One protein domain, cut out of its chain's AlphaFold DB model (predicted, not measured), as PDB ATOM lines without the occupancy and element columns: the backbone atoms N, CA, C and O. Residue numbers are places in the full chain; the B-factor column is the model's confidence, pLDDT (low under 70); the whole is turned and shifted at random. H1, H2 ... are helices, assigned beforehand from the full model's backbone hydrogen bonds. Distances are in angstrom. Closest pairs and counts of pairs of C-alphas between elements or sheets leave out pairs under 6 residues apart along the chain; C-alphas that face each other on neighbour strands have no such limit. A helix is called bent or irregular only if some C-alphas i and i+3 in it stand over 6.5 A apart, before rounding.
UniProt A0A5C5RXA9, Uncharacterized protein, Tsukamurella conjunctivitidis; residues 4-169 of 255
ATOM      1  N   ALA A   4     324.166 375.886 334.092       35.97
ATOM      2  CA  ALA A   4     323.891 376.364 335.447       35.97
ATOM      3  C   ALA A   4     322.860 377.511 335.498       35.97
ATOM      4  O   ALA A   4     322.021 377.558 336.400       35.97
ATOM      5  N   ALA A   5     322.879 378.425 334.521       33.66
ATOM      6  CA  ALA A   5     321.911 379.523 334.442       33.66
ATOM      7  C   ALA A   5     320.509 379.023 334.051       33.66
ATOM      8  O   ALA A   5     319.500 379.545 334.530       33.66
ATOM      9  N   THR A   6     320.453 377.976 333.224       29.64
ATOM     10  CA  THR A   6     319.207 377.318 332.808       29.64
ATOM     11  C   THR A   6     318.581 376.545 333.972       29.64
ATOM     12  O   THR A   6     317.389 376.689 334.238       29.64
ATOM     13  N   VAL A   7     319.388 375.797 334.734       34.41
ATOM     14  CA  VAL A   7     318.942 375.045 335.921       34.41
ATOM     15  C   VAL A   7     318.413 375.979 337.018       34.41
ATOM     16  O   VAL A   7     317.334 375.735 337.550       34.41
ATOM     17  N   ALA A   8     319.087 377.102 337.298       42.50
ATOM     18  CA  ALA A   8     318.646 378.061 338.319       42.50
ATOM     19  C   ALA A   8     317.283 378.719 338.000       42.50
ATOM     20  O   ALA A   8     316.463 378.933 338.896       42.50
ATOM     21  N   GLN A   9     317.008 379.019 336.725       44.56
ATOM     22  CA  GLN A   9     315.709 379.555 336.296       44.56
ATOM     23  C   GLN A   9     314.593 378.503 336.352       44.56
ATOM     24  O   GLN A   9     313.455 378.834 336.698       44.56
ATOM     25  N   ILE A  10     314.913 377.240 336.051       47.47
ATOM     26  CA  ILE A  10     313.976 376.115 336.148       47.47
ATOM     27  C   ILE A  10     313.592 375.871 337.614       47.47
ATOM     28  O   ILE A  10     312.402 375.850 337.922       47.47
ATOM     29  N   SER A  11     314.565 375.836 338.531       56.59
ATOM     30  CA  SER A  11     314.323 375.634 339.967       56.59
ATOM     31  C   SER A  11     313.426 376.715 340.583       56.59
ATOM     32  O   SER A  11     312.522 376.400 341.354       56.59
ATOM     33  N   ALA A  12     313.607 377.991 340.220       61.56
ATOM     34  CA  ALA A  12     312.771 379.085 340.728       61.56
ATOM     35  C   ALA A  12     311.325 379.031 340.199       61.56
ATOM     36  O   ALA A  12     310.375 379.324 340.932       61.56
ATOM     37  N   ARG A  13     311.147 378.641 338.931       64.50
ATOM     38  CA  ARG A  13     309.826 378.462 338.318       64.50
ATOM     39  C   ARG A  13     309.092 377.268 338.923       64.50
ATOM     40  O   ARG A  13     307.925 377.402 339.279       64.50
ATOM     41  N   ASP A  14     309.778 376.141 339.081       69.75
ATOM     42  CA  ASP A  14     309.225 374.937 339.700       69.75
ATOM     43  C   ASP A  14     308.784 375.195 341.144       69.75
ATOM     44  O   ASP A  14     307.709 374.754 341.549       69.75
ATOM     45  N   PHE A  15     309.560 375.984 341.890       76.81
ATOM     46  CA  PHE A  15     309.223 376.398 343.249       76.81
ATOM     47  C   PHE A  15     307.932 377.230 343.305       76.81
ATOM     48  O   PHE A  15     307.063 376.997 344.146       76.81
ATOM     49  N   ALA A  16     307.769 378.189 342.390       81.88
ATOM     50  CA  ALA A  16     306.567 379.018 342.327       81.88
ATOM     51  C   ALA A  16     305.311 378.207 341.966       81.88
ATOM     52  O   ALA A  16     304.242 378.473 342.509       81.88
ATOM     53  N   GLU A  17     305.429 377.220 341.078       85.12
ATOM     54  CA  GLU A  17     304.306 376.350 340.712       85.12
ATOM     55  C   GLU A  17     303.908 375.414 341.863       85.12
ATOM     56  O   GLU A  17     302.722 375.287 342.156       85.12
ATOM     57  N   VAL A  18     304.880 374.845 342.588       86.62
ATOM     58  CA  VAL A  18     304.601 374.019 343.778       86.62
ATOM     59  C   VAL A  18     303.926 374.836 344.879       86.62
ATOM     60  O   VAL A  18     302.960 374.371 345.475       86.62
ATOM     61  N   ARG A  19     304.339 376.091 345.090       90.25
ATOM     62  CA  ARG A  19     303.652 376.991 346.027       90.25
ATOM     63  C   ARG A  19     302.176 377.168 345.693       90.25
ATOM     64  O   ARG A  19     301.330 377.069 346.574       90.25
ATOM     65  N   LYS A  20     301.879 377.457 344.424       93.06
ATOM     66  CA  LYS A  20     300.503 377.656 343.961       93.06
ATOM     67  C   LYS A  20     299.678 376.386 344.146       93.06
ATOM     68  O   LYS A  20     298.501 376.491 344.453       93.06
ATOM     69  N   ALA A  21     300.280 375.210 343.966       92.12
ATOM     70  CA  ALA A  21     299.612 373.932 344.189       92.12
ATOM     71  C   ALA A  21     299.282 373.699 345.676       92.12
ATOM     72  O   ALA A  21     298.153 373.339 345.991       92.12
ATOM     73  N   VAL A  22     300.215 374.004 346.585       93.19
ATOM     74  CA  VAL A  22     299.974 373.978 348.041       93.19
ATOM     75  C   VAL A  22     298.845 374.945 348.429       93.19
ATOM     76  O   VAL A  22     297.921 374.579 349.149       93.19
ATOM     77  N   GLU A  23     298.885 376.186 347.930       95.75
ATOM     78  CA  GLU A  23     297.833 377.187 348.171       95.75
ATOM     79  C   GLU A  23     296.483 376.770 347.553       95.75
ATOM     80  O   GLU A  23     295.429 377.087 348.102       95.75
ATOM     81  N   ALA A  24     296.497 376.033 346.438       95.75
ATOM     82  CA  ALA A  24     295.296 375.499 345.806       95.75
ATOM     83  C   ALA A  24     294.641 374.392 346.642       95.75
ATOM     84  O   ALA A  24     293.429 374.443 346.834       95.75
ATOM     85  N   LEU A  25     295.406 373.429 347.169       94.38
ATOM     86  CA  LEU A  25     294.863 372.391 348.056       94.38
ATOM     87  C   LEU A  25     294.319 372.991 349.361       94.38
ATOM     88  O   LEU A  25     293.212 372.662 349.776       94.38
ATOM     89  N   ASP A  26     295.016 373.965 349.945       95.88
ATOM     90  CA  ASP A  26     294.522 374.703 351.115       95.88
ATOM     91  C   ASP A  26     293.202 375.439 350.825       95.88
ATOM     92  O   ASP A  26     292.241 375.345 351.585       95.88
ATOM     93  N   TYR A  27     293.107 376.115 349.673       95.81
ATOM     94  CA  TYR A  27     291.860 376.736 349.211       95.81
ATOM     95  C   TYR A  27     290.725 375.714 349.029       95.81
ATOM     96  O   TYR A  27     289.554 376.024 349.284       95.81
ATOM     97  N   LEU A  28     291.052 374.497 348.584       94.88
ATOM     98  CA  LEU A  28     290.107 373.389 348.435       94.88
ATOM     99  C   LEU A  28     289.708 372.752 349.782       94.88
ATOM    100  O   LEU A  28     288.701 372.051 349.825       94.88
ATOM    101  N   GLY A  29     290.382 373.103 350.880       94.56
ATOM    102  CA  GLY A  29     290.044 372.682 352.242       94.56
ATOM    103  C   GLY A  29     290.891 371.530 352.785       94.56
ATOM    104  O   GLY A  29     290.540 370.977 353.825       94.56
ATOM    105  N   PHE A  30     291.981 371.166 352.106       94.50
ATOM    106  CA  PHE A  30     292.936 370.165 352.583       94.50
ATOM    107  C   PHE A  30     293.900 370.782 353.605       94.50
ATOM    108  O   PHE A  30     294.305 371.940 353.465       94.50
ATOM    109  N   ASP A  31     294.289 370.012 354.625       92.94
ATOM    110  CA  ASP A  31     295.282 370.459 355.606       92.94
ATOM    111  C   ASP A  31     296.686 370.400 355.004       92.94
ATOM    112  O   ASP A  31     297.241 369.326 354.829       92.94
ATOM    113  N   MET A  32     297.240 371.574 354.695       93.62
ATOM    114  CA  MET A  32     298.556 371.746 354.069       93.62
ATOM    115  C   MET A  32     299.612 372.288 355.034       93.62
ATOM    116  O   MET A  32     300.557 372.970 354.620       93.62
ATOM    117  N   THR A  33     299.418 372.098 356.342       92.19
ATOM    118  CA  THR A  33     300.292 372.678 357.371       92.19
ATOM    119  C   THR A  33     301.747 372.228 357.204       92.19
ATOM    120  O   THR A  33     302.655 373.072 357.197       92.19
ATOM    121  N   ASP A  34     301.973 370.933 356.988       88.06
ATOM    122  CA  ASP A  34     303.310 370.341 356.904       88.06
ATOM    123  C   ASP A  34     303.992 370.647 355.562       88.06
ATOM    124  O   ASP A  34     305.174 371.009 355.515       88.06
ATOM    125  N   GLU A  35     303.245 370.628 354.463       88.31
ATOM    126  CA  GLU A  35     303.700 370.978 353.116       88.31
ATOM    127  C   GLU A  35     304.109 372.452 353.052       88.31
ATOM    128  O   GLU A  35     305.164 372.795 352.510       88.31
ATOM    129  N   LYS A  36     303.325 373.347 353.671       89.56
ATOM    130  CA  LYS A  36     303.665 374.774 353.806       89.56
ATOM    131  C   LYS A  36     304.915 374.978 354.657       89.56
ATOM    132  O   LYS A  36     305.736 375.848 354.336       89.56
ATOM    133  N   ALA A  37     305.075 374.226 355.747       86.88
ATOM    134  CA  ALA A  37     306.262 374.302 356.598       86.88
ATOM    135  C   ALA A  37     307.517 373.825 355.850       86.88
ATOM    136  O   ALA A  37     308.544 374.517 355.844       86.88
ATOM    137  N   THR A  38     307.406 372.703 355.142       82.56
ATOM    138  CA  THR A  38     308.460 372.127 354.300       82.56
ATOM    139  C   THR A  38     308.847 373.090 353.182       82.56
ATOM    140  O   THR A  38     310.018 373.449 353.042       82.56
ATOM    141  N   PHE A  39     307.864 373.629 352.460       84.31
ATOM    142  CA  PHE A  39     308.079 374.630 351.420       84.31
ATOM    143  C   PHE A  39     308.815 375.869 351.954       84.31
ATOM    144  O   PHE A  39     309.801 376.321 351.369       84.31
ATOM    145  N   ASN A  40     308.391 376.418 353.094       83.19
ATOM    146  CA  ASN A  40     309.053 377.578 353.696       83.19
ATOM    147  C   ASN A  40     310.487 377.278 354.151       83.19
ATOM    148  O   ASN A  40     311.350 378.154 354.045       83.19
ATOM    149  N   THR A  41     310.747 376.061 354.626       81.62
ATOM    150  CA  THR A  41     312.090 375.602 354.999       81.62
ATOM    151  C   THR A  41     312.998 375.537 353.773       81.62
ATOM    152  O   THR A  41     314.072 376.139 353.783       81.62
ATOM    153  N   LEU A  42     312.531 374.934 352.674       77.81
ATOM    154  CA  LEU A  42     313.262 374.893 351.401       77.81
ATOM    155  C   LEU A  42     313.523 376.296 350.840       77.81
ATOM    156  O   LEU A  42     314.616 376.581 350.351       77.81
ATOM    157  N   ARG A  43     312.548 377.205 350.963       79.44
ATOM    158  CA  ARG A  43     312.695 378.603 350.536       79.44
ATOM    159  C   ARG A  43     313.809 379.319 351.294       79.44
ATOM    160  O   ARG A  43     314.568 380.074 350.692       79.44
ATOM    161  N   ARG A  44     313.868 379.125 352.616       75.81
ATOM    162  CA  ARG A  44     314.905 379.715 353.476       75.81
ATOM    163  C   ARG A  44     316.272 379.134 353.141       75.81
ATOM    164  O   ARG A  44     317.185 379.903 352.882       75.81
ATOM    165  N   PHE A  45     316.365 377.812 353.004       70.19
ATOM    166  CA  PHE A  45     317.596 377.140 352.590       70.19
ATOM    167  C   PHE A  45     318.138 377.676 351.253       70.19
ATOM    168  O   PHE A  45     319.314 378.014 351.157       70.19
ATOM    169  N   LEU A  46     317.281 377.846 350.239       69.00
ATOM    170  CA  LEU A  46     317.671 378.461 348.963       69.00
ATOM    171  C   LEU A  46     318.181 379.899 349.124       69.00
ATOM    172  O   LEU A  46     319.157 380.284 348.478       69.00
ATOM    173  N   ALA A  47     317.528 380.700 349.970       68.75
ATOM    174  CA  ALA A  47     317.958 382.066 350.250       68.75
ATOM    175  C   ALA A  47     319.324 382.099 350.955       68.75
ATOM    176  O   ALA A  47     320.173 382.913 350.589       68.75
ATOM    177  N   ASP A  48     319.564 381.182 351.896       63.25
ATOM    178  CA  ASP A  48     320.828 381.060 352.625       63.25
ATOM    179  C   ASP A  48     321.969 380.612 351.695       63.25
ATOM    180  O   ASP A  48     323.051 381.201 351.715       63.25
ATOM    181  N   VAL A  49     321.721 379.645 350.801       61.94
ATOM    182  CA  VAL A  49     322.686 379.207 349.772       61.94
ATOM    183  C   VAL A  49     322.997 380.336 348.783       61.94
ATOM    184  O   VAL A  49     324.160 380.548 348.431       61.94
ATOM    185  N   ALA A  50     321.990 381.098 348.346       60.16
ATOM    186  CA  ALA A  50     322.193 382.260 347.478       60.16
ATOM    187  C   ALA A  50     322.999 383.368 348.184       60.16
ATOM    188  O   ALA A  50     323.890 383.964 347.572       60.16
ATOM    189  N   GLY A  51     322.728 383.604 349.471       56.12
ATOM    190  CA  GLY A  51     323.483 384.519 350.327       56.12
ATOM    191  C   GLY A  51     324.943 384.098 350.490       56.12
ATOM    192  O   GLY A  51     325.838 384.918 350.305       56.12
ATOM    193  N   ALA A  52     325.202 382.812 350.736       56.97
ATOM    194  CA  ALA A  52     326.553 382.261 350.844       56.97
ATOM    195  C   ALA A  52     327.324 382.327 349.512       56.97
ATOM    196  O   ALA A  52     328.503 382.673 349.495       56.97
ATOM    197  N   ALA A  53     326.659 382.069 348.380       49.84
ATOM    198  CA  ALA A  53     327.263 382.146 347.047       49.84
ATOM    199  C   ALA A  53     327.572 383.585 346.584       49.84
ATOM    200  O   ALA A  53     328.323 383.773 345.629       49.84
ATOM    201  N   THR A  54     326.978 384.599 347.220       46.34
ATOM    202  CA  THR A  54     327.173 386.026 346.899       46.34
ATOM    203  C   THR A  54     328.051 386.756 347.920       46.34
ATOM    204  O   THR A  54     328.321 387.949 347.761       46.34
ATOM    205  N   PHE A  55     328.530 386.055 348.951       37.69
ATOM    206  CA  PHE A  55     329.206 386.667 350.088       37.69
ATOM    207  C   PHE A  55     330.671 387.027 349.782       37.69
ATOM    208  O   PHE A  55     331.482 386.169 349.430       37.69
ATOM    209  N   ARG A  56     331.026 388.313 349.939       42.47
ATOM    210  CA  ARG A  56     332.422 388.785 349.962       42.47
ATOM    211  C   ARG A  56     333.036 388.485 351.332       42.47
ATOM    212  O   ARG A  56     332.384 388.610 352.363       42.47
ATOM    213  N   ALA A  57     334.286 388.033 351.303       36.38
ATOM    214  CA  ALA A  57     334.999 387.333 352.374       36.38
ATOM    215  C   ALA A  57     335.368 388.166 353.628       36.38
ATOM    216  O   ALA A  57     336.250 387.765 354.382       36.38
ATOM    217  N   ASP A  58     334.743 389.318 353.871       36.81
ATOM    218  CA  ASP A  58     335.180 390.304 354.868       36.81
ATOM    219  C   ASP A  58     334.341 390.356 356.162       36.81
ATOM    220  O   ASP A  58     334.656 391.141 357.058       36.81
ATOM    221  N   LYS A  59     333.315 389.506 356.332       38.75
ATOM    222  CA  LYS A  59     332.516 389.458 357.575       38.75
ATOM    223  C   LYS A  59     332.224 388.030 358.057       38.75
ATOM    224  O   LYS A  59     331.482 387.309 357.410       38.75
ATOM    225  N   LEU A  60     332.716 387.725 359.263       38.94
ATOM    226  CA  LEU A  60     332.525 386.531 360.113       38.94
ATOM    227  C   LEU A  60     333.530 385.382 359.979       38.94
ATOM    228  O   LEU A  60     333.965 385.014 358.896       38.94
ATOM    229  N   ASP A  61     333.858 384.841 361.158       42.09
ATOM    230  CA  ASP A  61     334.876 383.848 361.520       42.09
ATOM    231  C   ASP A  61     334.614 382.454 360.910       42.09
ATOM    232  O   ASP A  61     334.259 381.479 361.566       42.09
ATOM    233  N   VAL A  62     334.735 382.405 359.587       38.88
ATOM    234  CA  VAL A  62     335.496 381.486 358.729       38.88
ATOM    235  C   VAL A  62     335.751 380.040 359.214       38.88
ATOM    236  O   VAL A  62     335.535 379.111 358.437       38.88
ATOM    237  N   LYS A  63     336.191 379.769 360.451       44.62
ATOM    238  CA  LYS A  63     336.681 378.423 360.837       44.62
ATOM    239  C   LYS A  63     335.629 377.303 360.817       44.62
ATOM    240  O   LYS A  63     336.005 376.149 360.622       44.62
ATOM    241  N   GLN A  64     334.341 377.608 360.988       39.19
ATOM    242  CA  GLN A  64     333.261 376.604 361.026       39.19
ATOM    243  C   GLN A  64     332.634 376.346 359.642       39.19
ATOM    244  O   GLN A  64     332.221 375.228 359.352       39.19
ATOM    245  N   VAL A  65     332.662 377.350 358.762       43.50
ATOM    246  CA  VAL A  65     332.183 377.271 357.369       43.50
ATOM    247  C   VAL A  65     333.241 376.632 356.450       43.50
ATOM    248  O   VAL A  65     332.901 375.899 355.525       43.50
ATOM    249  N   LEU A  66     334.536 376.817 356.754       40.69
ATOM    250  CA  LEU A  66     335.662 376.214 356.021       40.69
ATOM    251  C   LEU A  66     335.804 374.686 356.176       40.69
ATOM    252  O   LEU A  66     336.566 374.081 355.424       40.69
ATOM    253  N   ARG A  67     335.120 374.045 357.135       45.38
ATOM    254  CA  ARG A  67     335.259 372.596 357.387       45.38
ATOM    255  C   ARG A  67     334.339 371.723 356.521       45.38
ATOM    256  O   ARG A  67     334.702 370.583 356.256       45.38
ATOM    257  N   GLU A  68     333.189 372.224 356.068       41.19
ATOM    258  CA  GLU A  68     332.193 371.409 355.338       41.19
ATOM    259  C   GLU A  68     332.090 371.718 353.833       41.19
ATOM    260  O   GLU A  68     331.547 370.914 353.082       41.19
ATOM    261  N   ALA A  69     332.683 372.815 353.352       40.97
ATOM    262  CA  ALA A  69     332.753 373.156 351.925       40.97
ATOM    263  C   ALA A  69     334.122 372.811 351.306       40.97
ATOM    264  O   ALA A  69     334.709 373.620 350.590       40.97
ATOM    265  N   SER A  70     334.669 371.628 351.597       41.25
ATOM    266  CA  SER A  70     336.048 371.232 351.263       41.25
ATOM    267  C   SER A  70     336.341 370.980 349.768       41.25
ATOM    268  O   SER A  70     337.207 370.173 349.451       41.25
ATOM    269  N   GLU A  71     335.682 371.703 348.859       42.75
ATOM    270  CA  GLU A  71     336.241 372.155 347.579       42.75
ATOM    271  C   GLU A  71     335.697 373.569 347.244       42.75
ATOM    272  O   GLU A  71     334.483 373.782 347.304       42.75
ATOM    273  N   PRO A  72     336.561 374.544 346.891       50.56
ATOM    274  CA  PRO A  72     336.258 375.976 346.920       50.56
ATOM    275  C   PRO A  72     335.648 376.476 345.603       50.56
ATOM    276  O   PRO A  72     336.109 377.465 345.037       50.56
ATOM    277  N   ASP A  73     334.628 375.791 345.095       57.94
ATOM    278  CA  ASP A  73     333.873 376.278 343.944       57.94
ATOM    279  C   ASP A  73     332.463 376.706 344.390       57.94
ATOM    280  O   ASP A  73     331.620 375.849 344.683       57.94
ATOM    281  N   PRO A  74     332.165 378.021 344.445       57.47
ATOM    282  CA  PRO A  74     330.816 378.532 344.684       57.47
ATOM    283  C   PRO A  74     329.760 377.910 343.757       57.47
ATOM    284  O   PRO A  74     328.606 377.745 344.162       57.47
ATOM    285  N   ALA A  75     330.144 377.512 342.537       60.22
ATOM    286  CA  ALA A  75     329.258 376.808 341.619       60.22
ATOM    287  C   ALA A  75     328.913 375.395 342.119       60.22
ATOM    288  O   ALA A  75     327.770 374.958 341.987       60.22
ATOM    289  N   ARG A  76     329.851 374.701 342.776       57.50
ATOM    290  CA  ARG A  76     329.639 373.364 343.352       57.50
ATOM    291  C   ARG A  76     328.728 373.401 344.582       57.50
ATOM    292  O   ARG A  76     327.862 372.536 344.706       57.50
ATOM    293  N   VAL A  77     328.860 374.409 345.449       55.78
ATOM    294  CA  VAL A  77     327.954 374.615 346.602       55.78
ATOM    295  C   VAL A  77     326.524 374.876 346.127       55.78
ATOM    296  O   VAL A  77     325.585 374.239 346.609       55.78
ATOM    297  N   ARG A  78     326.359 375.744 345.122       60.34
ATOM    298  CA  ARG A  78     325.056 375.999 344.494       60.34
ATOM    299  C   ARG A  78     324.473 374.729 343.869       60.34
ATOM    300  O   ARG A  78     323.330 374.395 344.150       60.34
ATOM    301  N   ALA A  79     325.273 373.971 343.118       61.31
ATOM    302  CA  ALA A  79     324.829 372.738 342.468       61.31
ATOM    303  C   ALA A  79     324.380 371.643 343.456       61.31
ATOM    304  O   ALA A  79     323.485 370.856 343.146       61.31
ATOM    305  N   VAL A  80     324.989 371.565 344.644       59.09
ATOM    306  CA  VAL A  80     324.541 370.658 345.716       59.09
ATOM    307  C   VAL A  80     323.231 371.151 346.331       59.09
ATOM    308  O   VAL A  80     322.312 370.350 346.493       59.09
ATOM    309  N   GLY A  81     323.118 372.455 346.609       58.38
ATOM    310  CA  GLY A  81     321.877 373.066 347.092       58.38
ATOM    311  C   GLY A  81     320.702 372.834 346.137       58.38
ATOM    312  O   GLY A  81     319.652 372.358 346.563       58.38
ATOM    313  N   ASP A  82     320.912 373.053 344.839       62.25
ATOM    314  CA  ASP A  82     319.905 372.831 343.794       62.25
ATOM    315  C   ASP A  82     319.484 371.358 343.705       62.25
ATOM    316  O   ASP A  82     318.307 371.051 343.516       62.25
ATOM    317  N   ARG A  83     320.423 370.423 343.890       62.50
ATOM    318  CA  ARG A  83     320.127 368.985 343.883       62.50
ATOM    319  C   ARG A  83     319.278 368.564 345.080       62.50
ATOM    320  O   ARG A  83     318.327 367.812 344.895       62.50
ATOM    321  N   ILE A  84     319.615 369.036 346.282       64.50
ATOM    322  CA  ILE A  84     318.862 368.750 347.514       64.50
ATOM    323  C   ILE A  84     317.444 369.317 347.398       64.50
ATOM    324  O   ILE A  84     316.466 368.611 347.631       64.50
ATOM    325  N   VAL A  85     317.325 370.561 346.935       65.75
ATOM    326  CA  VAL A  85     316.031 371.201 346.683       65.75
ATOM    327  C   VAL A  85     315.242 370.440 345.621       65.75
ATOM    328  O   VAL A  85     314.053 370.216 345.801       65.75
ATOM    329  N   GLY A  86     315.886 369.973 344.551       65.00
ATOM    330  CA  GLY A  86     315.241 369.158 343.523       65.00
ATOM    331  C   GLY A  86     314.783 367.774 344.003       65.00
ATOM    332  O   GLY A  86     313.868 367.202 343.414       65.00
ATOM    333  N   VAL A  87     315.392 367.204 345.048       71.81
ATOM    334  CA  VAL A  87     314.889 365.984 345.712       71.81
ATOM    335  C   VAL A  87     313.649 366.324 346.532       71.81
ATOM    336  O   VAL A  87     312.589 365.767 346.269       71.81
ATOM    337  N   HIS A  88     313.737 367.302 347.429       71.31
ATOM    338  CA  HIS A  88     312.619 367.647 348.309       71.31
ATOM    339  C   HIS A  88     311.425 368.272 347.576       71.31
ATOM    340  O   HIS A  88     310.287 368.086 347.983       71.31
ATOM    341  N   LEU A  89     311.644 368.979 346.461       73.12
ATOM    342  CA  LEU A  89     310.553 369.432 345.595       73.12
ATOM    343  C   LEU A  89     309.840 368.271 344.904       73.12
ATOM    344  O   LEU A  89     308.654 368.398 344.614       73.12
ATOM    345  N   ARG A  90     310.535 367.164 344.617       76.62
ATOM    346  CA  ARG A  90     309.887 365.949 344.105       76.62
ATOM    347  C   ARG A  90     309.079 365.272 345.198       76.62
ATOM    348  O   ARG A  90     307.908 365.033 344.967       76.62
ATOM    349  N   GLU A  91     309.652 365.094 346.384       77.81
ATOM    350  CA  GLU A  91     308.926 364.554 347.545       77.81
ATOM    351  C   GLU A  91     307.671 365.379 347.856       77.81
ATOM    352  O   GLU A  91     306.598 364.824 348.058       77.81
ATOM    353  N   LEU A  92     307.778 366.711 347.802       82.38
ATOM    354  CA  LEU A  92     306.635 367.601 347.977       82.38
ATOM    355  C   LEU A  92     305.599 367.424 346.860       82.38
ATOM    356  O   LEU A  92     304.412 367.412 347.137       82.38
ATOM    357  N   ARG A  93     306.010 367.260 345.596       84.94
ATOM    358  CA  ARG A  93     305.070 366.965 344.496       84.94
ATOM    359  C   ARG A  93     304.372 365.620 344.676       84.94
ATOM    360  O   ARG A  93     303.181 365.542 344.400       84.94
ATOM    361  N   ASP A  94     305.103 364.607 345.124       83.88
ATOM    362  CA  ASP A  94     304.567 363.270 345.359       83.88
ATOM    363  C   ASP A  94     303.532 363.306 346.496       83.88
ATOM    364  O   ASP A  94     302.428 362.806 346.313       83.88
ATOM    365  N   SER A  95     303.828 364.009 347.596       86.38
ATOM    366  CA  SER A  95     302.882 364.258 348.699       86.38
ATOM    367  C   SER A  95     301.625 365.004 348.228       86.38
ATOM    368  O   SER A  95     300.510 364.589 348.524       86.38
ATOM    369  N   LEU A  96     301.763 366.044 347.395       88.44
ATOM    370  CA  LEU A  96     300.597 366.738 346.830       88.44
ATOM    371  C   LEU A  96     299.727 365.815 345.961       88.44
ATOM    372  O   LEU A  96     298.511 366.005 345.903       88.44
ATOM    373  N   ALA A  97     300.333 364.844 345.272       89.19
ATOM    374  CA  ALA A  97     299.618 363.893 344.425       89.19
ATOM    375  C   ALA A  97     298.792 362.872 345.226       89.19
ATOM    376  O   ALA A  97     297.835 362.321 344.680       89.19
ATOM    377  N   GLU A  98     299.094 362.656 346.511       91.44
ATOM    378  CA  GLU A  98     298.305 361.785 347.400       91.44
ATOM    379  C   GLU A  98     296.860 362.285 347.557       91.44
ATOM    380  O   GLU A  98     295.934 361.486 347.678       91.44
ATOM    381  N   HIS A  99     296.648 363.600 347.457       90.38
ATOM    382  CA  HIS A  99     295.322 364.225 347.503       90.38
ATOM    383  C   HIS A  99     294.616 364.275 346.140       90.38
ATOM    384  O   HIS A  99     293.530 364.844 346.032       90.38
ATOM    385  N   GLY A 100     295.227 363.734 345.082       89.31
ATOM    386  CA  GLY A 100     294.853 364.032 343.702       89.31
ATOM    387  C   GLY A 100     293.396 363.718 343.358       89.31
ATOM    388  O   GLY A 100     292.686 364.577 342.829       89.31
ATOM    389  N   ASP A 101     292.924 362.517 343.685       91.88
ATOM    390  CA  ASP A 101     291.560 362.083 343.353       91.88
ATOM    391  C   ASP A 101     290.498 362.845 344.163       91.88
ATOM    392  O   ASP A 101     289.470 363.264 343.622       91.88
ATOM    393  N   GLU A 102     290.766 363.089 345.446       94.12
ATOM    394  CA  GLU A 102     289.882 363.868 346.317       94.12
ATOM    395  C   GLU A 102     289.811 365.333 345.871       94.12
ATOM    396  O   GLU A 102     288.726 365.916 345.806       94.12
ATOM    397  N   ALA A 103     290.947 365.925 345.491       93.81
ATOM    398  CA  ALA A 103     291.009 367.289 344.980       93.81
ATOM    399  C   ALA A 103     290.216 367.440 343.676       93.81
ATOM    400  O   ALA A 103     289.525 368.443 343.485       93.81
ATOM    401  N   VAL A 104     290.259 366.435 342.793       93.31
ATOM    402  CA  VAL A 104     289.442 366.404 341.573       93.31
ATOM    403  C   VAL A 104     287.950 366.391 341.905       93.31
ATOM    404  O   VAL A 104     287.198 367.197 341.349       93.31
ATOM    405  N   ALA A 105     287.522 365.521 342.821       93.31
ATOM    406  CA  ALA A 105     286.123 365.442 343.236       93.31
ATOM    407  C   ALA A 105     285.632 366.762 343.854       93.31
ATOM    408  O   ALA A 105     284.524 367.217 343.561       93.31
ATOM    409  N   GLU A 106     286.470 367.415 344.658       96.12
ATOM    410  CA  GLU A 106     286.156 368.696 345.286       96.12
ATOM    411  C   GLU A 106     286.073 369.849 344.269       96.12
ATOM    412  O   GLU A 106     285.170 370.686 344.351       96.12
ATOM    413  N   ILE A 107     286.964 369.882 343.272       94.31
ATOM    414  CA  ILE A 107     286.904 370.852 342.165       94.31
ATOM    415  C   ILE A 107     285.586 370.715 341.400       94.31
ATOM    416  O   ILE A 107     284.922 371.725 341.150       94.31
ATOM    417  N   ASP A 108     285.196 369.490 341.045       93.44
ATOM    418  CA  ASP A 108     283.944 369.235 340.328       93.44
ATOM    419  C   ASP A 108     282.735 369.651 341.159       93.44
ATOM    420  O   ASP A 108     281.886 370.402 340.678       93.44
ATOM    421  N   ARG A 109     282.707 369.266 342.440       94.50
ATOM    422  CA  ARG A 109     281.644 369.652 343.373       94.50
ATOM    423  C   ARG A 109     281.485 371.171 343.458       94.50
ATOM    424  O   ARG A 109     280.362 371.673 343.417       94.50
ATOM    425  N   ARG A 110     282.591 371.920 343.572       95.25
ATOM    426  CA  ARG A 110     282.558 373.393 343.620       95.25
ATOM    427  C   ARG A 110     282.102 374.005 342.300       95.25
ATOM    428  O   ARG A 110     281.347 374.973 342.324       95.25
ATOM    429  N   ARG A 111     282.544 373.468 341.161       93.94
ATOM    430  CA  ARG A 111     282.103 373.930 339.836       93.94
ATOM    431  C   ARG A 111     280.611 373.728 339.637       93.94
ATOM    432  O   ARG A 111     279.936 374.676 339.253       93.94
ATOM    433  N   ASP A 112     280.110 372.536 339.939       93.50
ATOM    434  CA  ASP A 112     278.687 372.233 339.808       93.50
ATOM    435  C   ASP A 112     277.856 373.129 340.741       93.50
ATOM    436  O   ASP A 112     276.920 373.770 340.275       93.50
ATOM    437  N   ALA A 113     278.273 373.327 341.997       94.81
ATOM    438  CA  ALA A 113     277.596 374.256 342.911       94.81
ATOM    439  C   ALA A 113     277.588 375.715 342.406       94.81
ATOM    440  O   ALA A 113     276.573 376.406 342.509       94.81
ATOM    441  N   LEU A 114     278.705 376.195 341.845       94.81
ATOM    442  CA  LEU A 114     278.787 377.539 341.262       94.81
ATOM    443  C   LEU A 114     277.897 377.684 340.030       94.81
ATOM    444  O   LEU A 114     277.250 378.719 339.873       94.81
ATOM    445  N   ARG A 115     277.852 376.666 339.164       93.62
ATOM    446  CA  ARG A 115     276.967 376.644 337.998       93.62
ATOM    447  C   ARG A 115     275.507 376.630 338.421       93.62
ATOM    448  O   ARG A 115     274.714 377.385 337.867       93.62
ATOM    449  N   ASP A 116     275.140 375.781 339.370       94.62
ATOM    450  CA  ASP A 116     273.757 375.663 339.819       94.62
ATOM    451  C   ASP A 116     273.292 377.003 340.404       94.62
ATOM    452  O   ASP A 116     272.273 377.545 339.975       94.62
ATOM    453  N   ARG A 117     274.129 377.639 341.238       95.62
ATOM    454  CA  ARG A 117     273.850 378.985 341.750       95.62
ATOM    455  C   ARG A 117     273.807 380.053 340.654       95.62
ATOM    456  O   ARG A 117     272.975 380.958 340.694       95.62
ATOM    457  N   TYR A 118     274.677 379.949 339.651       94.50
ATOM    458  CA  TYR A 118     274.654 380.822 338.478       94.50
ATOM    459  C   TYR A 118     273.336 380.691 337.707       94.50
ATOM    460  O   TYR A 118     272.731 381.705 337.365       94.50
ATOM    461  N   ASN A 119     272.858 379.469 337.478       93.69
ATOM    462  CA  ASN A 119     271.614 379.200 336.760       93.69
ATOM    463  C   ASN A 119     270.373 379.654 337.537       93.69
ATOM    464  O   ASN A 119     269.421 380.126 336.918       93.69
ATOM    465  N   GLU A 120     270.390 379.570 338.868       95.31
ATOM    466  CA  GLU A 120     269.341 380.132 339.728       95.31
ATOM    467  C   GLU A 120     269.273 381.661 339.631       95.31
ATOM    468  O   GLU A 120     268.192 382.234 339.498       95.31
ATOM    469  N   LEU A 121     270.428 382.332 339.692       93.75
ATOM    470  CA  LEU A 121     270.496 383.792 339.730       93.75
ATOM    471  C   LEU A 121     270.371 384.440 338.352       93.75
ATOM    472  O   LEU A 121     269.883 385.564 338.251       93.75
ATOM    473  N   ARG A 122     270.794 383.763 337.277       93.38
ATOM    474  CA  ARG A 122     270.842 384.329 335.921       93.38
ATOM    475  C   ARG A 122     269.505 384.945 335.473       93.38
ATOM    476  O   ARG A 122     269.545 386.089 335.019       93.38
ATOM    477  N   PRO A 123     268.332 384.295 335.609       93.75
ATOM    478  CA  PRO A 123     267.060 384.887 335.186       93.75
ATOM    479  C   PRO A 123     266.714 386.180 335.935       93.75
ATOM    480  O   PRO A 123     266.105 387.079 335.360       93.75
ATOM    481  N   VAL A 124     267.130 386.279 337.199       92.06
ATOM    482  CA  VAL A 124     266.789 387.384 338.105       92.06
ATOM    483  C   VAL A 124     267.785 388.538 337.992       92.06
ATOM    484  O   VAL A 124     267.381 389.692 337.970       92.06
ATOM    485  N   ALA A 125     269.081 388.241 337.883       90.12
ATOM    486  CA  ALA A 125     270.150 389.221 338.060       90.12
ATOM    487  C   ALA A 125     270.946 389.547 336.786       90.12
ATOM    488  O   ALA A 125     271.607 390.585 336.731       90.12
ATOM    489  N   ALA A 126     270.913 388.701 335.745       90.12
ATOM    490  CA  ALA A 126     271.803 388.873 334.589       90.12
ATOM    491  C   ALA A 126     271.510 390.129 333.760       90.12
ATOM    492  O   ALA A 126     272.430 390.696 333.168       90.12
ATOM    493  N   HIS A 127     270.243 390.540 333.716       89.56
ATOM    494  CA  HIS A 127     269.769 391.686 332.944       89.56
ATOM    495  C   HIS A 127     269.829 393.007 333.722       89.56
ATOM    496  O   HIS A 127     269.634 394.062 333.127       89.56
ATOM    497  N   LEU A 128     270.090 392.958 335.032       88.12
ATOM    498  CA  LEU A 128     270.088 394.141 335.883       88.12
ATOM    499  C   LEU A 128     271.357 394.974 335.672       88.12
ATOM    500  O   LEU A 128     272.476 394.447 335.629       88.12
ATOM    501  N   SER A 129     271.188 396.294 335.613       93.81
ATOM    502  CA  SER A 129     272.257 397.229 335.953       93.81
ATOM    503  C   SER A 129     272.359 397.404 337.477       93.81
ATOM    504  O   SER A 129     271.498 396.961 338.238       93.81
ATOM    505  N   ALA A 130     273.417 398.073 337.943       91.19
ATOM    506  CA  ALA A 130     273.558 398.384 339.366       91.19
ATOM    507  C   ALA A 130     272.429 399.301 339.877       91.19
ATOM    508  O   ALA A 130     271.986 399.144 341.013       91.19
ATOM    509  N   GLU A 131     271.952 400.233 339.046       93.88
ATOM    510  CA  GLU A 131     270.841 401.127 339.390       93.88
ATOM    511  C   GLU A 131     269.510 400.366 339.428       93.88
ATOM    512  O   GLU A 131     268.747 400.534 340.380       93.88
ATOM    513  N   ASP A 132     269.276 399.460 338.472       93.19
ATOM    514  CA  ASP A 132     268.073 398.614 338.453       93.19
ATOM    515  C   ASP A 132     268.008 397.711 339.684       93.19
ATOM    516  O   ASP A 132     266.950 397.566 340.295       93.19
ATOM    517  N   ALA A 133     269.143 397.140 340.094       91.75
ATOM    518  CA  ALA A 133     269.222 396.315 341.295       91.75
ATOM    519  C   ALA A 133     268.864 397.109 342.565       91.75
ATOM    520  O   ALA A 133     268.169 396.591 343.436       91.75
ATOM    521  N   ILE A 134     269.275 398.380 342.665       95.50
ATOM    522  CA  ILE A 134     268.888 399.260 343.780       95.50
ATOM    523  C   ILE A 134     267.393 399.585 343.714       95.50
ATOM    524  O   ILE A 134     266.696 399.462 344.719       95.50
ATOM    525  N   GLY A 135     266.893 399.967 342.535       94.25
ATOM    526  CA  GLY A 135     265.491 400.340 342.338       94.25
ATOM    527  C   GLY A 135     264.505 399.190 342.569       94.25
ATOM    528  O   GLY A 135     263.378 399.430 342.995       94.25
ATOM    529  N   THR A 136     264.932 397.948 342.334       92.38
ATOM    530  CA  THR A 136     264.125 396.727 342.515       92.38
ATOM    531  C   THR A 136     264.389 395.996 343.835       92.38
ATOM    532  O   THR A 136     263.681 395.042 344.146       92.38
ATOM    533  N   GLY A 137     265.370 396.440 344.630       94.75
ATOM    534  CA  GLY A 137     265.727 395.814 345.907       94.75
ATOM    535  C   GLY A 137     266.501 394.494 345.788       94.75
ATOM    536  O   GLY A 137     266.577 393.768 346.770       94.75
ATOM    537  N   LEU A 138     267.092 394.200 344.626       95.75
ATOM    538  CA  LEU A 138     267.820 392.959 344.304       95.75
ATOM    539  C   LEU A 138     269.349 393.142 344.332       95.75
ATOM    540  O   LEU A 138     270.097 392.576 343.528       95.75
ATOM    541  N   VAL A 139     269.837 394.021 345.211       96.31
ATOM    542  CA  VAL A 139     271.263 394.379 345.286       96.31
ATOM    543  C   VAL A 139     272.123 393.175 345.666       96.31
ATOM    544  O   VAL A 139     273.237 393.040 345.153       96.31
ATOM    545  N   ASP A 140     271.622 392.304 346.539       96.44
ATOM    546  CA  ASP A 140     272.376 391.158 347.039       96.44
ATOM    547  C   ASP A 140     272.500 390.069 345.968       96.44
ATOM    548  O   ASP A 140     273.614 389.624 345.686       96.44
ATOM    549  N   GLU A 141     271.413 389.740 345.265       95.12
ATOM    550  CA  GLU A 141     271.408 388.811 344.129       95.12
ATOM    551  C   GLU A 141     272.300 389.311 342.990       95.12
ATOM    552  O   GLU A 141     273.064 388.542 342.402       95.12
ATOM    553  N   TYR A 142     272.252 390.614 342.689       93.12
ATOM    554  CA  TYR A 142     273.122 391.221 341.685       93.12
ATOM    555  C   TYR A 142     274.603 391.116 342.072       93.12
ATOM    556  O   TYR A 142     275.436 390.722 341.250       93.12
ATOM    557  N   ARG A 143     274.952 391.448 343.323       95.69
ATOM    558  CA  ARG A 143     276.333 391.350 343.825       95.69
ATOM    559  C   ARG A 143     276.834 389.917 343.800       95.69
ATOM    560  O   ARG A 143     277.945 389.677 343.323       95.69
ATOM    561  N   GLU A 144     276.020 388.983 344.275       95.88
ATOM    562  CA  GLU A 144     276.345 387.566 344.255       95.88
ATOM    563  C   GLU A 144     276.584 387.097 342.817       95.88
ATOM    564  O   GLU A 144     277.671 386.600 342.519       95.88
ATOM    565  N   TYR A 145     275.653 387.373 341.896       91.94
ATOM    566  CA  TYR A 145     275.763 386.995 340.485       91.94
ATOM    567  C   TYR A 145     277.047 387.522 339.827       91.94
ATOM    568  O   TYR A 145     277.736 386.789 339.115       91.94
ATOM    569  N   LYS A 146     277.431 388.778 340.101       91.50
ATOM    570  CA  LYS A 146     278.697 389.343 339.602       91.50
ATOM    571  C   LYS A 146     279.930 388.684 340.227       91.50
ATOM    572  O   LYS A 146     280.963 388.599 339.562       91.50
ATOM    573  N   SER A 147     279.840 388.207 341.468       94.50
ATOM    574  CA  SER A 147     280.951 387.536 342.153       94.50
ATOM    575  C   SER A 147     281.199 386.099 341.668       94.50
ATOM    576  O   SER A 147     282.346 385.644 341.691       94.50
ATOM    577  N   LEU A 148     280.168 385.411 341.155       92.19
ATOM    578  CA  LEU A 148     280.246 383.995 340.758       92.19
ATOM    579  C   LEU A 148     281.324 383.723 339.703       92.19
ATOM    580  O   LEU A 148     282.050 382.736 339.802       92.19
ATOM    581  N   LEU A 149     281.502 384.626 338.732       87.88
ATOM    582  CA  LEU A 149     282.555 384.486 337.721       87.88
ATOM    583  C   LEU A 149     283.962 384.573 338.334       87.88
ATOM    584  O   LEU A 149     284.889 383.909 337.871       87.88
ATOM    585  N   GLY A 150     284.133 385.391 339.376       89.62
ATOM    586  CA  GLY A 150     285.383 385.474 340.129       89.62
ATOM    587  C   GLY A 150     285.676 384.174 340.875       89.62
ATOM    588  O   GLY A 150     286.788 383.655 340.783       89.62
ATOM    589  N   ALA A 151     284.664 383.609 341.539       94.56
ATOM    590  CA  ALA A 151     284.776 382.323 342.224       94.56
ATOM    591  C   ALA A 151     285.075 381.172 341.247       94.56
ATOM    592  O   ALA A 151     285.966 380.364 341.501       94.56
ATOM    593  N   TRP A 152     284.417 381.146 340.084       93.12
ATOM    594  CA  TRP A 152     284.692 380.171 339.024       93.12
ATOM    595  C   TRP A 152     286.145 380.230 338.546       93.12
ATOM    596  O   TRP A 152     286.831 379.207 338.493       93.12
ATOM    597  N   LYS A 153     286.651 381.437 338.265       91.56
ATOM    598  CA  LYS A 153     288.049 381.648 337.866       91.56
ATOM    599  C   LYS A 153     289.037 381.243 338.960       91.56
ATOM    600  O   LYS A 153     290.113 380.741 338.638       91.56
ATOM    601  N   ALA A 154     288.688 381.426 340.233       94.12
ATOM    602  CA  ALA A 154     289.514 380.962 341.346       94.12
ATOM    603  C   ALA A 154     289.632 379.429 341.351       94.12
ATOM    604  O   ALA A 154     290.745 378.909 341.417       94.12
ATOM    605  N   VAL A 155     288.518 378.706 341.169       94.44
ATOM    606  CA  VAL A 155     288.525 377.237 341.050       94.44
ATOM    607  C   VAL A 155     289.319 376.781 339.818       94.44
ATOM    608  O   VAL A 155     290.131 375.865 339.916       94.44
ATOM    609  N   GLN A 156     289.163 377.448 338.668       90.56
ATOM    610  CA  GLN A 156     289.980 377.178 337.475       90.56
ATOM    611  C   GLN A 156     291.483 377.400 337.715       90.56
ATOM    612  O   GLN A 156     292.304 376.597 337.273       90.56
ATOM    613  N   SER A 157     291.862 378.472 338.417       92.69
ATOM    614  CA  SER A 157     293.262 378.744 338.761       92.69
ATOM    615  C   SER A 157     293.825 377.690 339.713       92.69
ATOM    616  O   SER A 157     294.975 377.288 339.548       92.69
ATOM    617  N   ALA A 158     293.024 377.233 340.679       94.50
ATOM    618  CA  ALA A 158     293.410 376.176 341.607       94.50
ATOM    619  C   ALA A 158     293.652 374.859 340.854       94.50
ATOM    620  O   ALA A 158     294.744 374.302 340.941       94.50
ATOM    621  N   GLU A 159     292.705 374.425 340.014       93.44
ATOM    622  CA  GLU A 159     292.874 373.237 339.163       93.44
ATOM    623  C   GLU A 159     294.128 373.354 338.285       93.44
ATOM    624  O   GLU A 159     294.924 372.419 338.193       93.44
ATOM    625  N   ARG A 160     294.360 374.522 337.672       90.56
ATOM    626  CA  ARG A 160     295.543 374.736 336.833       90.56
ATOM    627  C   ARG A 160     296.847 374.583 337.609       90.56
ATOM    628  O   ARG A 160     297.790 374.004 337.073       90.56
ATOM    629  N   ALA A 161     296.911 375.112 338.829       91.25
ATOM    630  CA  ALA A 161     298.096 374.996 339.669       91.25
ATOM    631  C   ALA A 161     298.428 373.525 339.957       91.25
ATOM    632  O   ALA A 161     299.580 373.121 339.807       91.25
ATOM    633  N   LEU A 162     297.410 372.714 340.263       92.25
ATOM    634  CA  LEU A 162     297.571 371.277 340.498       92.25
ATOM    635  C   LEU A 162     298.003 370.524 339.231       92.25
ATOM    636  O   LEU A 162     298.919 369.703 339.281       92.25
ATOM    637  N   LEU A 163     297.413 370.843 338.073       89.75
ATOM    638  CA  LEU A 163     297.792 370.248 336.784       89.75
ATOM    639  C   LEU A 163     299.247 370.544 336.411       89.75
ATOM    640  O   LEU A 163     299.956 369.661 335.929       89.75
ATOM    641  N   ASN A 164     299.714 371.774 336.633       85.38
ATOM    642  CA  ASN A 164     301.072 372.181 336.268       85.38
ATOM    643  C   ASN A 164     302.148 371.378 337.006       85.38
ATOM    644  O   ASN A 164     303.213 371.128 336.440       85.38
ATOM    645  N   VAL A 165     301.865 370.958 338.242       84.56
ATOM    646  CA  VAL A 165     302.773 370.126 339.044       84.56
ATOM    647  C   VAL A 165     302.434 368.635 338.997       84.56
ATOM    648  O   VAL A 165     303.147 367.853 339.616       84.56
ATOM    649  N   ARG A 166     301.402 368.243 338.233       87.06
ATOM    650  CA  ARG A 166     300.878 366.869 338.129       87.06
ATOM    651  C   ARG A 166     300.381 366.287 339.459       87.06
ATOM    652  O   ARG A 166     300.463 365.083 339.663       87.06
ATOM    653  N   ALA A 167     299.847 367.135 340.340       87.69
ATOM    654  CA  ALA A 167     299.223 366.702 341.595       87.69
ATOM    655  C   ALA A 167     297.828 366.083 341.386       87.69
ATOM    656  O   ALA A 167     297.300 365.440 342.280       87.69
ATOM    657  N   ILE A 168     297.223 366.265 340.208       90.31
ATOM    658  CA  ILE A 168     295.975 365.599 339.817       90.31
ATOM    659  C   ILE A 168     296.156 364.881 338.469       90.31
ATOM    660  O   ILE A 168     297.027 365.289 337.688       90.31
ATOM    661  N   PRO A 169     295.336 363.856 338.153       87.94
ATOM    662  CA  PRO A 169     295.413 363.127 336.889       87.94
ATOM    663  C   PRO A 169     295.371 364.047 335.662       87.94
ATOM    664  O   PRO A 169     294.417 364.804 335.450       87.94
TER     665      PRO A 169
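AT A GLANCE: This is residues 4 to 169 of the 255 residues of an uncharacterized protein of Tsukamurella conjunctivitidis (UniProt A0A5C5RXA9). Two long helical arms meet in a wide V: a loose three-helix bundle of H1, H2 and H3 makes one arm, and the pair H4 and H6, side by side, makes the other, with short H5 at its far end. The last part of H1 packs on the last part of H6 and the first part of H4 where the arms join, and at the bundle's far end residues 56 to 64 stick out in a loop. The printed part has 166 residues with six named helices, H1 to H6 in order, and no named strand; the class is all helix. It is extended, with a radius of gyration of the C-alphas of 23.6 A and spans of 77 by 35 by 28 A.

HOW THE PARTS SIT: H1, residues 4 to 28, is the hub, touching H2, residues 33 to 53, H3, residues 74 to 98, H4, residues 100 to 125, and H6, residues 139 to 165. H1, H2 and H3 form an up-and-down bundle, each running against the one before it in the chain. H1 and H2, a helical hairpin, only just touch, with 3 pairs of C-alphas within 8 A, the closest those of Val 22 and Lys 36 at 6.9 A. H2 and H3, also a helical hairpin, touch at a shallow tilt of 11 degrees, the closest C-alphas those of Ala 53 and Pro 74 at 5.6 A. H1 touches H3 at a shallow tilt of 27 degrees, the same way, with the C-alphas of Val 18 and Arg 93 closest at 7.1 A. H3 and H4 meet only through their link. With residues 17 to 27 alone H1 touches H6, opposite ways at a steep tilt of 44 degrees; the C-alphas of Ala 24 and Ala 158 are closest, 4.7 A apart. With residues 25 to 28 alone it touches H4, the closest C-alphas being those of Leu 28 and Glu 106 at 6.9 A. H4 and H6 touch, opposite ways at a shallow tilt of 23 degrees, closest at the C-alphas of Ala 125 and Tyr 142, 5.1 A. H5, residues 130 to 136, touches H6, with the C-alphas of Ala 133 and Val 139 closest at 4.9 A. H2 is apart from H4, H5 and H6. Every O i to N i+4 pair is within hydrogen-bond range in H1, H2 and H5, against 20 of 21 in H3, 20 of 22 in H4 and 20 of 23 in H6.

IN THESE COORDINATES: H1 begins at C-alpha 4, (323.891, 376.364, 335.447), and is 36.3 A long; H2 is 30.4 A and H3 36.7 A. H4, 35.7 A, has a kink of 27 degrees near residue 119 and is irregular, but only just: C-alphas 120 and 123 are 7.0 A apart. H5 measures 10.1 A. H6, 40.2 A, has a kink of 26 degrees near residue 147 and ends at C-alpha 165, (302.773, 370.126, 339.044).

THE WHOLE: The C-alphas farthest apart, those of Lys 63 and Thr 136, are 77.0 A apart. The printed part has no cut; the link from H2 to H3, residues 54 to 73, is long, and the other links are tight. Mean pLDDT of the printed part is 77.9, with residues 4 to 14 and 46 to 86 under 70.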